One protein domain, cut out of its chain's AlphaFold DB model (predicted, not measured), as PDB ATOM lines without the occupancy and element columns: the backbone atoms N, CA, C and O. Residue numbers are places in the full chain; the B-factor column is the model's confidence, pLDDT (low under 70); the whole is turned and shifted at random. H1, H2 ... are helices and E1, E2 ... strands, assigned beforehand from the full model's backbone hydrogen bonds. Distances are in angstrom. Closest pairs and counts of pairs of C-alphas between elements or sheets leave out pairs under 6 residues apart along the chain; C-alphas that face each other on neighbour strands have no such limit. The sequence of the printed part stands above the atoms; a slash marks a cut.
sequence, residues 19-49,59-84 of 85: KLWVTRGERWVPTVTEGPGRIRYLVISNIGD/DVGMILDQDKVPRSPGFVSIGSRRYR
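What this domain is: This is residues 19 to 49 and 59 to 84 of the 85 residues of an uncharacterized protein of Phytophthora megakarya (UniProt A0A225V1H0). A long two-stranded hairpin, E2 and E3, stands next to a small three-stranded sheet, E4-E1-E5, which the short helix H1 grazes. The printed part has 57 residues, mostly strand, in the order E1 E2 E3 E4 E5 H1; both sheets are antiparallel. It is only just compact, close to loose, with a radius of gyration of the C-alphas of 12.0 A and spans of 36 by 32 by 21 A.

How they stand to each other: E1, residues 19 to 23, is antiparallel to E4, residues 61 to 65, at 151 degrees; N 21 and O 62, 2.8 A apart, are within hydrogen-bond range. On E5, residues 75 to 77, antiparallel to E1 at 136 degrees, O 76 is 2.8 A from N 22. E2, residues 28 to 35, and E3, residues 39 to 46, form an antiparallel hairpin at 154 degrees, with N 31 and O 43 2.8 A apart. The closest C-alphas of E1 and E2, Val 22 and Pro 30, are 6.9 A apart. H1, residues 81 to 84, only grazes the three-stranded sheet, with residues 82 to 83; it is too short for an O i to N i+4 pair.

Where its parts are: E1 begins at C-alpha 19 (150.311, 198.435, 171.534). E2 is 21.0 A long, E3 22.0 A. H1 ends at C-alpha 84 (153.756, 195.666, 154.837).

The domain as a whole: Residues 50 to 58 are cut out, with C-alphas 49 and 59 22.8 A apart. No printed residue has pLDDT under 70.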
ATOM      1  N   LYS A  19     150.025 198.612 172.948       91.94
ATOM      2  CA  LYS A  19     150.311 198.435 171.534       91.94
ATOM      3  C   LYS A  19     150.234 199.772 170.813       91.94
ATOM      4  O   LYS A  19     149.295 200.544 170.996       91.94
ATOM      5  N   LEU A  20     151.216 200.014 169.949       92.31
ATOM      6  CA  LEU A  20     151.203 201.154 169.045       92.31
ATOM      7  C   LEU A  20     150.436 200.812 167.764       92.31
ATOM      8  O   LEU A  20     150.752 199.847 167.059       92.31
ATOM      9  N   TRP A  21     149.476 201.666 167.449       94.06
ATOM     10  CA  TRP A  21     148.736 201.705 166.202       94.06
ATOM     11  C   TRP A  21     149.155 202.942 165.423       94.06
ATOM     12  O   TRP A  21     149.308 204.011 166.005       94.06
ATOM     13  N   VAL A  22     149.336 202.812 164.116       94.00
ATOM     14  CA  VAL A  22     149.813 203.895 163.250       94.00
ATOM     15  C   VAL A  22     148.984 203.983 161.981       94.00
ATOM     16  O   VAL A  22     148.425 202.981 161.538       94.00
ATOM     17  N   THR A  23     148.939 205.160 161.372       92.62
ATOM     18  CA  THR A  23     148.377 205.357 160.030       92.62
ATOM     19  C   THR A  23     149.503 205.427 159.003       92.62
ATOM     20  O   THR A  23     150.582 205.925 159.299       92.62
ATOM     21  N   ARG A  24     149.286 204.910 157.791       90.06
ATOM     22  CA  ARG A  24     150.219 205.062 156.663       90.06
ATOM     23  C   ARG A  24     149.624 206.051 155.670       90.06
ATOM     24  O   ARG A  24     148.433 205.976 155.377       90.06
ATOM     25  N   GLY A  25     150.447 206.947 155.138       90.56
ATOM     26  CA  GLY A  25     150.054 207.800 154.024       90.56
ATOM     27  C   GLY A  25     150.575 207.279 152.694       90.56
ATOM     28  O   GLY A  25     151.495 206.470 152.631       90.56
ATOM     29  N   GLU A  26     150.029 207.814 151.609       91.00
ATOM     30  CA  GLU A  26     150.455 207.484 150.244       91.00
ATOM     31  C   GLU A  26     151.953 207.747 150.008       91.00
ATOM     32  O   GLU A  26     152.634 206.976 149.343       91.00
ATOM     33  N   ARG A  27     152.485 208.831 150.590       92.88
ATOM     34  CA  ARG A  27     153.870 209.291 150.381       92.88
ATOM     35  C   ARG A  27     154.729 209.254 151.640       92.88
ATOM     36  O   ARG A  27     155.827 209.803 151.646       92.88
ATOM     37  N   TRP A  28     154.250 208.639 152.718       92.56
ATOM     38  CA  TRP A  28     155.012 208.552 153.960       92.56
ATOM     39  C   TRP A  28     154.691 207.293 154.757       92.56
ATOM     40  O   TRP A  28     153.567 206.791 154.733       92.56
ATOM     41  N   VAL A  29     155.687 206.798 155.486       91.25
ATOM     42  CA  VAL A  29     155.573 205.586 156.303       91.25
ATOM     43  C   VAL A  29     156.047 205.848 157.734       91.25
ATOM     44  O   VAL A  29     157.117 206.434 157.919       91.25
ATOM     45  N   PRO A  30     155.276 205.443 158.757       91.25
ATOM     46  CA  PRO A  30     155.714 205.497 160.144       91.25
ATOM     47  C   PRO A  30     156.492 204.233 160.516       91.25
ATOM     48  O   PRO A  30     155.992 203.125 160.374       91.25
ATOM     49  N   THR A  31     157.681 204.379 161.078       89.88
ATOM     50  CA  THR A  31     158.486 203.266 161.597       89.88
ATOM     51  C   THR A  31     158.801 203.481 163.068       89.88
ATOM     52  O   THR A  31     158.763 204.607 163.562       89.88
ATOM     53  N   VAL A  32     159.100 202.398 163.784       89.31
ATOM     54  CA  VAL A  32     159.605 202.480 165.157       89.31
ATOM     55  C   VAL A  32     161.083 202.143 165.141       89.31
ATOM     56  O   VAL A  32     161.467 201.082 164.655       89.31
ATOM     57  N   THR A  33     161.901 203.036 165.687       88.75
ATOM     58  CA  THR A  33     163.337 202.808 165.865       88.75
ATOM     59  C   THR A  33     163.689 202.808 167.344       88.75
ATOM     60  O   THR A  33     163.071 203.505 168.152       88.75
ATOM     61  N   GLU A  34     164.679 202.002 167.711       88.69
ATOM     62  CA  GLU A  34     165.268 202.029 169.045       88.69
ATOM     63  C   GLU A  34     166.489 202.944 169.033       88.69
ATOM     64  O   GLU A  34     167.372 202.817 168.184       88.69
ATOM     65  N   GLY A  35     166.534 203.885 169.968       86.06
ATOM     66  CA  GLY A  35     167.709 204.699 170.233       86.06
ATOM     67  C   GLY A  35     168.350 204.369 171.582       86.06
ATOM     68  O   GLY A  35     167.926 203.446 172.290       86.06
ATOM     69  N   PRO A  36     169.381 205.138 171.964       85.62
ATOM     70  CA  PRO A  36     170.110 204.927 173.208       85.62
ATOM     71  C   PRO A  36     169.184 204.888 174.431       85.62
ATOM     72  O   PRO A  36     168.207 205.632 174.521       85.62
ATOM     73  N   GLY A  37     169.488 204.009 175.388       85.31
ATOM     74  CA  GLY A  37     168.720 203.901 176.633       85.31
ATOM     75  C   GLY A  37     167.331 203.269 176.483       85.31
ATOM     76  O   GLY A  37     166.445 203.577 177.276       85.31
ATOM     77  N   ARG A  38     167.125 202.396 175.479       82.19
ATOM     78  CA  ARG A  38     165.837 201.719 175.192       82.19
ATOM     79  C   ARG A  38     164.693 202.692 174.896       82.19
ATOM     80  O   ARG A  38     163.517 202.389 175.110       82.19
ATOM     81  N   ILE A  39     165.037 203.886 174.424       84.88
ATOM     82  CA  ILE A  39     164.053 204.863 173.981       84.88
ATOM     83  C   ILE A  39     163.571 204.432 172.602       84.88
ATOM     84  O   ILE A  39     164.378 204.193 171.711       84.88
ATOM     85  N   ARG A  40     162.255 204.345 172.420       87.88
ATOM     86  CA  ARG A  40     161.652 204.109 171.108       87.88
ATOM     87  C   ARG A  40     161.210 205.432 170.501       87.88
ATOM     88  O   ARG A  40     160.689 206.294 171.211       87.88
ATOM     89  N   TYR A  41     161.397 205.576 169.200       88.44
ATOM     90  CA  TYR A  41     161.002 206.754 168.437       88.44
ATOM     91  C   TYR A  41     160.036 206.356 167.332       88.44
ATOM     92  O   TYR A  41     160.271 205.367 166.639       88.44
ATOM     93  N   LEU A  42     158.973 207.140 167.157       89.25
ATOM     94  CA  LEU A  42     158.180 207.118 165.936       89.25
ATOM     95  C   LEU A  42     158.903 207.979 164.909       89.25
ATOM     96  O   LEU A  42     159.090 209.177 165.129       89.25
ATOM     97  N   VAL A  43     159.300 207.369 163.803       90.81
ATOM     98  CA  VAL A  43     159.979 208.042 162.700       90.81
ATOM     99  C   VAL A  43     159.044 208.068 161.507       90.81
ATOM    100  O   VAL A  43     158.593 207.021 161.049       90.81
ATOM    101  N   ILE A  44     158.771 209.263 160.991       90.81
ATOM    102  CA  ILE A  44     157.972 209.439 159.779       90.81
ATOM    103  C   ILE A  44     158.908 209.643 158.599       90.81
ATOM    104  O   ILE A  44     159.571 210.673 158.487       90.81
ATOM    105  N   SER A  45     158.974 208.650 157.719       91.31
ATOM    106  CA  SER A  45     159.815 208.695 156.527       91.31
ATOM    107  C   SER A  45     158.990 209.132 155.326       91.31
ATOM    108  O   SER A  45     158.007 208.481 154.977       91.31
ATOM    109  N   ASN A  46     159.404 210.219 154.676       94.38
ATOM    110  CA  ASN A  46     158.902 210.588 153.357       94.38
ATOM    111  C   ASN A  46     159.444 209.591 152.322       94.38
ATOM    112  O   ASN A  46     160.658 209.440 152.203       94.38
ATOM    113  N   ILE A  47     158.552 208.918 151.598       93.75
ATOM    114  CA  ILE A  47     158.889 207.965 150.525       93.75
ATOM    115  C   ILE A  47     158.559 208.520 149.132       93.75
ATOM    116  O   ILE A  47     158.709 207.814 148.140       93.75
ATOM    117  N   GLY A  48     158.083 209.765 149.055       91.75
ATOM    118  CA  GLY A  48     157.833 210.469 147.802       91.75
ATOM    119  C   GLY A  48     159.033 211.289 147.319       91.75
ATOM    120  O   GLY A  48     159.989 211.543 148.046       91.75
ATOM    121  N   ASP A  49     158.925 211.771 146.085       94.56
ATOM    122  CA  ASP A  49     159.889 212.642 145.398       94.56
ATOM    123  C   ASP A  49     159.705 214.141 145.713       94.56
ATOM    124  O   ASP A  49     160.494 214.987 145.295       94.56
ATOM    125  N   ASP A  59     146.359 212.497 163.012       88.50
ATOM    126  CA  ASP A  59     146.706 211.449 163.965       88.50
ATOM    127  C   ASP A  59     147.573 210.381 163.286       88.50
ATOM    128  O   ASP A  59     147.106 209.523 162.531       88.50
ATOM    129  N   VAL A  60     148.876 210.441 163.556       89.75
ATOM    130  CA  VAL A  60     149.861 209.517 162.975       89.75
ATOM    131  C   VAL A  60     150.015 208.237 163.804       89.75
ATOM    132  O   VAL A  60     150.375 207.182 163.277       89.75
ATOM    133  N   GLY A  61     149.729 208.309 165.105       90.88
ATOM    134  CA  GLY A  61     149.881 207.193 166.025       90.88
ATOM    135  C   GLY A  61     148.939 207.273 167.220       90.88
ATOM    136  O   GLY A  61     148.558 208.354 167.655       90.88
ATOM    137  N   MET A  62     148.582 206.110 167.752       91.81
ATOM    138  CA  MET A  62     147.740 205.939 168.930       91.81
ATOM    139  C   MET A  62     148.262 204.761 169.750       91.81
ATOM    140  O   MET A  62     148.589 203.709 169.201       91.81
ATOM    141  N   ILE A  63     148.334 204.935 171.066       92.00
ATOM    142  CA  ILE A  63     148.696 203.869 172.001       92.00
ATOM    143  C   ILE A  63     147.410 203.391 172.659       92.00
ATOM    144  O   ILE A  63     146.627 204.207 173.140       92.00
ATOM    145  N   LEU A  64     147.188 202.082 172.645       93.81
ATOM    146  CA  LEU A  64     146.047 201.437 173.289       93.81
ATOM    147  C   LEU A  64     146.524 200.209 174.061       93.81
ATOM    148  O   LEU A  64     147.572 199.650 173.731       93.81
ATOM    149  N   ASP A  65     145.728 199.740 175.018       95.12
ATOM    150  CA  ASP A  65     145.943 198.425 175.624       95.12
ATOM    151  C   ASP A  65     145.906 197.324 174.549       95.12
ATOM    152  O   ASP A  65     145.224 197.438 173.525       95.12
ATOM    153  N   GLN A  66     146.662 196.248 174.757       91.19
ATOM    154  CA  GLN A  66     146.860 195.181 173.772       91.19
ATOM    155  C   GLN A  66     145.561 194.482 173.345       91.19
ATOM    156  O   GLN A  66     145.505 193.919 172.253       91.19
ATOM    157  N   ASP A  67     144.534 194.502 174.199       93.19
ATOM    158  CA  ASP A  67     143.212 193.919 173.963       93.19
ATOM    159  C   ASP A  67     142.262 194.884 173.233       93.19
ATOM    160  O   ASP A  67     141.130 194.520 172.908       93.19
ATOM    161  N   LYS A  68     142.704 196.116 172.957       94.12
ATOM    162  CA  LYS A  68     141.923 197.144 172.271       94.12
ATOM    163  C   LYS A  68     142.397 197.351 170.838       94.12
ATOM    164  O   LYS A  68     143.570 197.209 170.490       94.12
ATOM    165  N   VAL A  69     141.445 197.760 170.004       93.38
ATOM    166  CA  VAL A  69     141.673 198.158 168.613       93.38
ATOM    167  C   VAL A  69     141.142 199.577 168.374       93.38
ATOM    168  O   VAL A  69     140.159 199.973 169.010       93.38
ATOM    169  N   PRO A  70     141.759 200.361 167.474       93.62
ATOM    170  CA  PRO A  70     141.291 201.699 167.141       93.62
ATOM    171  C   PRO A  70     139.898 201.669 166.518       93.62
ATOM    172  O   PRO A  70     139.595 200.829 165.672       93.62
ATOM    173  N   ARG A  71     139.065 202.633 166.913       93.56
ATOM    174  CA  ARG A  71     137.765 202.883 166.270       93.56
ATOM    175  C   ARG A  71     137.902 203.730 165.004       93.56
ATOM    176  O   ARG A  71     137.074 203.620 164.107       93.56
ATOM    177  N   SER A  72     138.947 204.553 164.930       90.00
ATOM    178  CA  SER A  72     139.262 205.348 163.747       90.00
ATOM    179  C   SER A  72     139.841 204.459 162.638       90.00
ATOM    180  O   SER A  72     140.697 203.613 162.918       90.00
ATOM    181  N   PRO A  73     139.410 204.633 161.377       88.06
ATOM    182  CA  PRO A  73     139.911 203.842 160.260       88.06
ATOM    183  C   PRO A  73     141.375 204.169 159.938       88.06
ATOM    184  O   PRO A  73     141.907 205.203 160.328       88.06
ATOM    185  N   GLY A  74     142.030 203.275 159.193       89.94
ATOM    186  CA  GLY A  74     143.392 203.484 158.685       89.94
ATOM    187  C   GLY A  74     144.511 203.159 159.676       89.94
ATOM    188  O   GLY A  74     145.667 203.074 159.267       89.94
ATOM    189  N   PHE A  75     144.185 202.915 160.945       93.19
ATOM    190  CA  PHE A  75     145.166 202.479 161.927       93.19
ATOM    191  C   PHE A  75     145.489 200.989 161.797       93.19
ATOM    192  O   PHE A  75     144.609 200.126 161.772       93.19
ATOM    193  N   VAL A  76     146.781 200.684 161.780       91.75
ATOM    194  CA  VAL A  76     147.328 199.328 161.743       91.75
ATOM    195  C   VAL A  76     148.421 199.189 162.788       91.75
ATOM    196  O   VAL A  76     149.107 200.154 163.121       91.75
ATOM    197  N   SER A  77     148.615 197.989 163.326       90.25
ATOM    198  CA  SER A  77     149.760 197.768 164.204       90.25
ATOM    199  C   SER A  77     151.047 197.621 163.400       90.25
ATOM    200  O   SER A  77     151.073 196.876 162.409       90.25
ATOM    201  N   ILE A  78     152.121 198.251 163.877       82.69
ATOM    202  CA  ILE A  78     153.481 198.073 163.351       82.69
ATOM    203  C   ILE A  78     153.826 196.574 163.313       82.69
ATOM    204  O   ILE A  78     153.558 195.843 164.266       82.69
ATOM    205  N   GLY A  79     154.375 196.107 162.188       79.06
ATOM    206  CA  GLY A  79     154.755 194.702 161.981       79.06
ATOM    207  C   GLY A  79     153.620 193.765 161.541       79.06
ATOM    208  O   GLY A  79     153.880 192.609 161.211       79.06
ATOM    209  N   SER A  80     152.368 194.235 161.472       82.25
ATOM    210  CA  SER A  80     151.277 193.445 160.882       82.25
ATOM    211  C   SER A  80     151.470 193.234 159.374       82.25
ATOM    212  O   SER A  80     152.162 194.000 158.706       82.25
ATOM    213  N   ARG A  81     150.828 192.206 158.796       80.00
ATOM    214  CA  ARG A  81     150.813 192.008 157.332       80.00
ATOM    215  C   ARG A  81     150.283 193.246 156.603       80.00
ATOM    216  O   ARG A  81     150.930 193.705 155.676       80.00
ATOM    217  N   ARG A  82     149.197 193.833 157.112       76.12
ATOM    218  CA  ARG A  82     148.574 195.052 156.576       76.12
ATOM    219  C   ARG A  82     149.480 196.289 156.622       76.12
ATOM    220  O   ARG A  82     149.247 197.231 155.886       76.12
ATOM    221  N   TYR A  83     150.493 196.306 157.490       76.56
ATOM    222  CA  TYR A  83     151.502 197.368 157.501       76.56
ATOM    223  C   TYR A  83     152.532 197.213 156.363       76.56
ATOM    224  O   TYR A  83     153.127 198.199 155.940       76.56
ATOM    225  N   ARG A  84     152.768 195.981 155.886       74.44
ATOM    226  CA  ARG A  84     153.756 195.666 154.837       74.44
ATOM    227  C   ARG A  84     153.199 195.736 153.413       74.44
ATOM    228  O   ARG A  84     153.994 195.725 152.480       74.44
TER     229      ARG A  84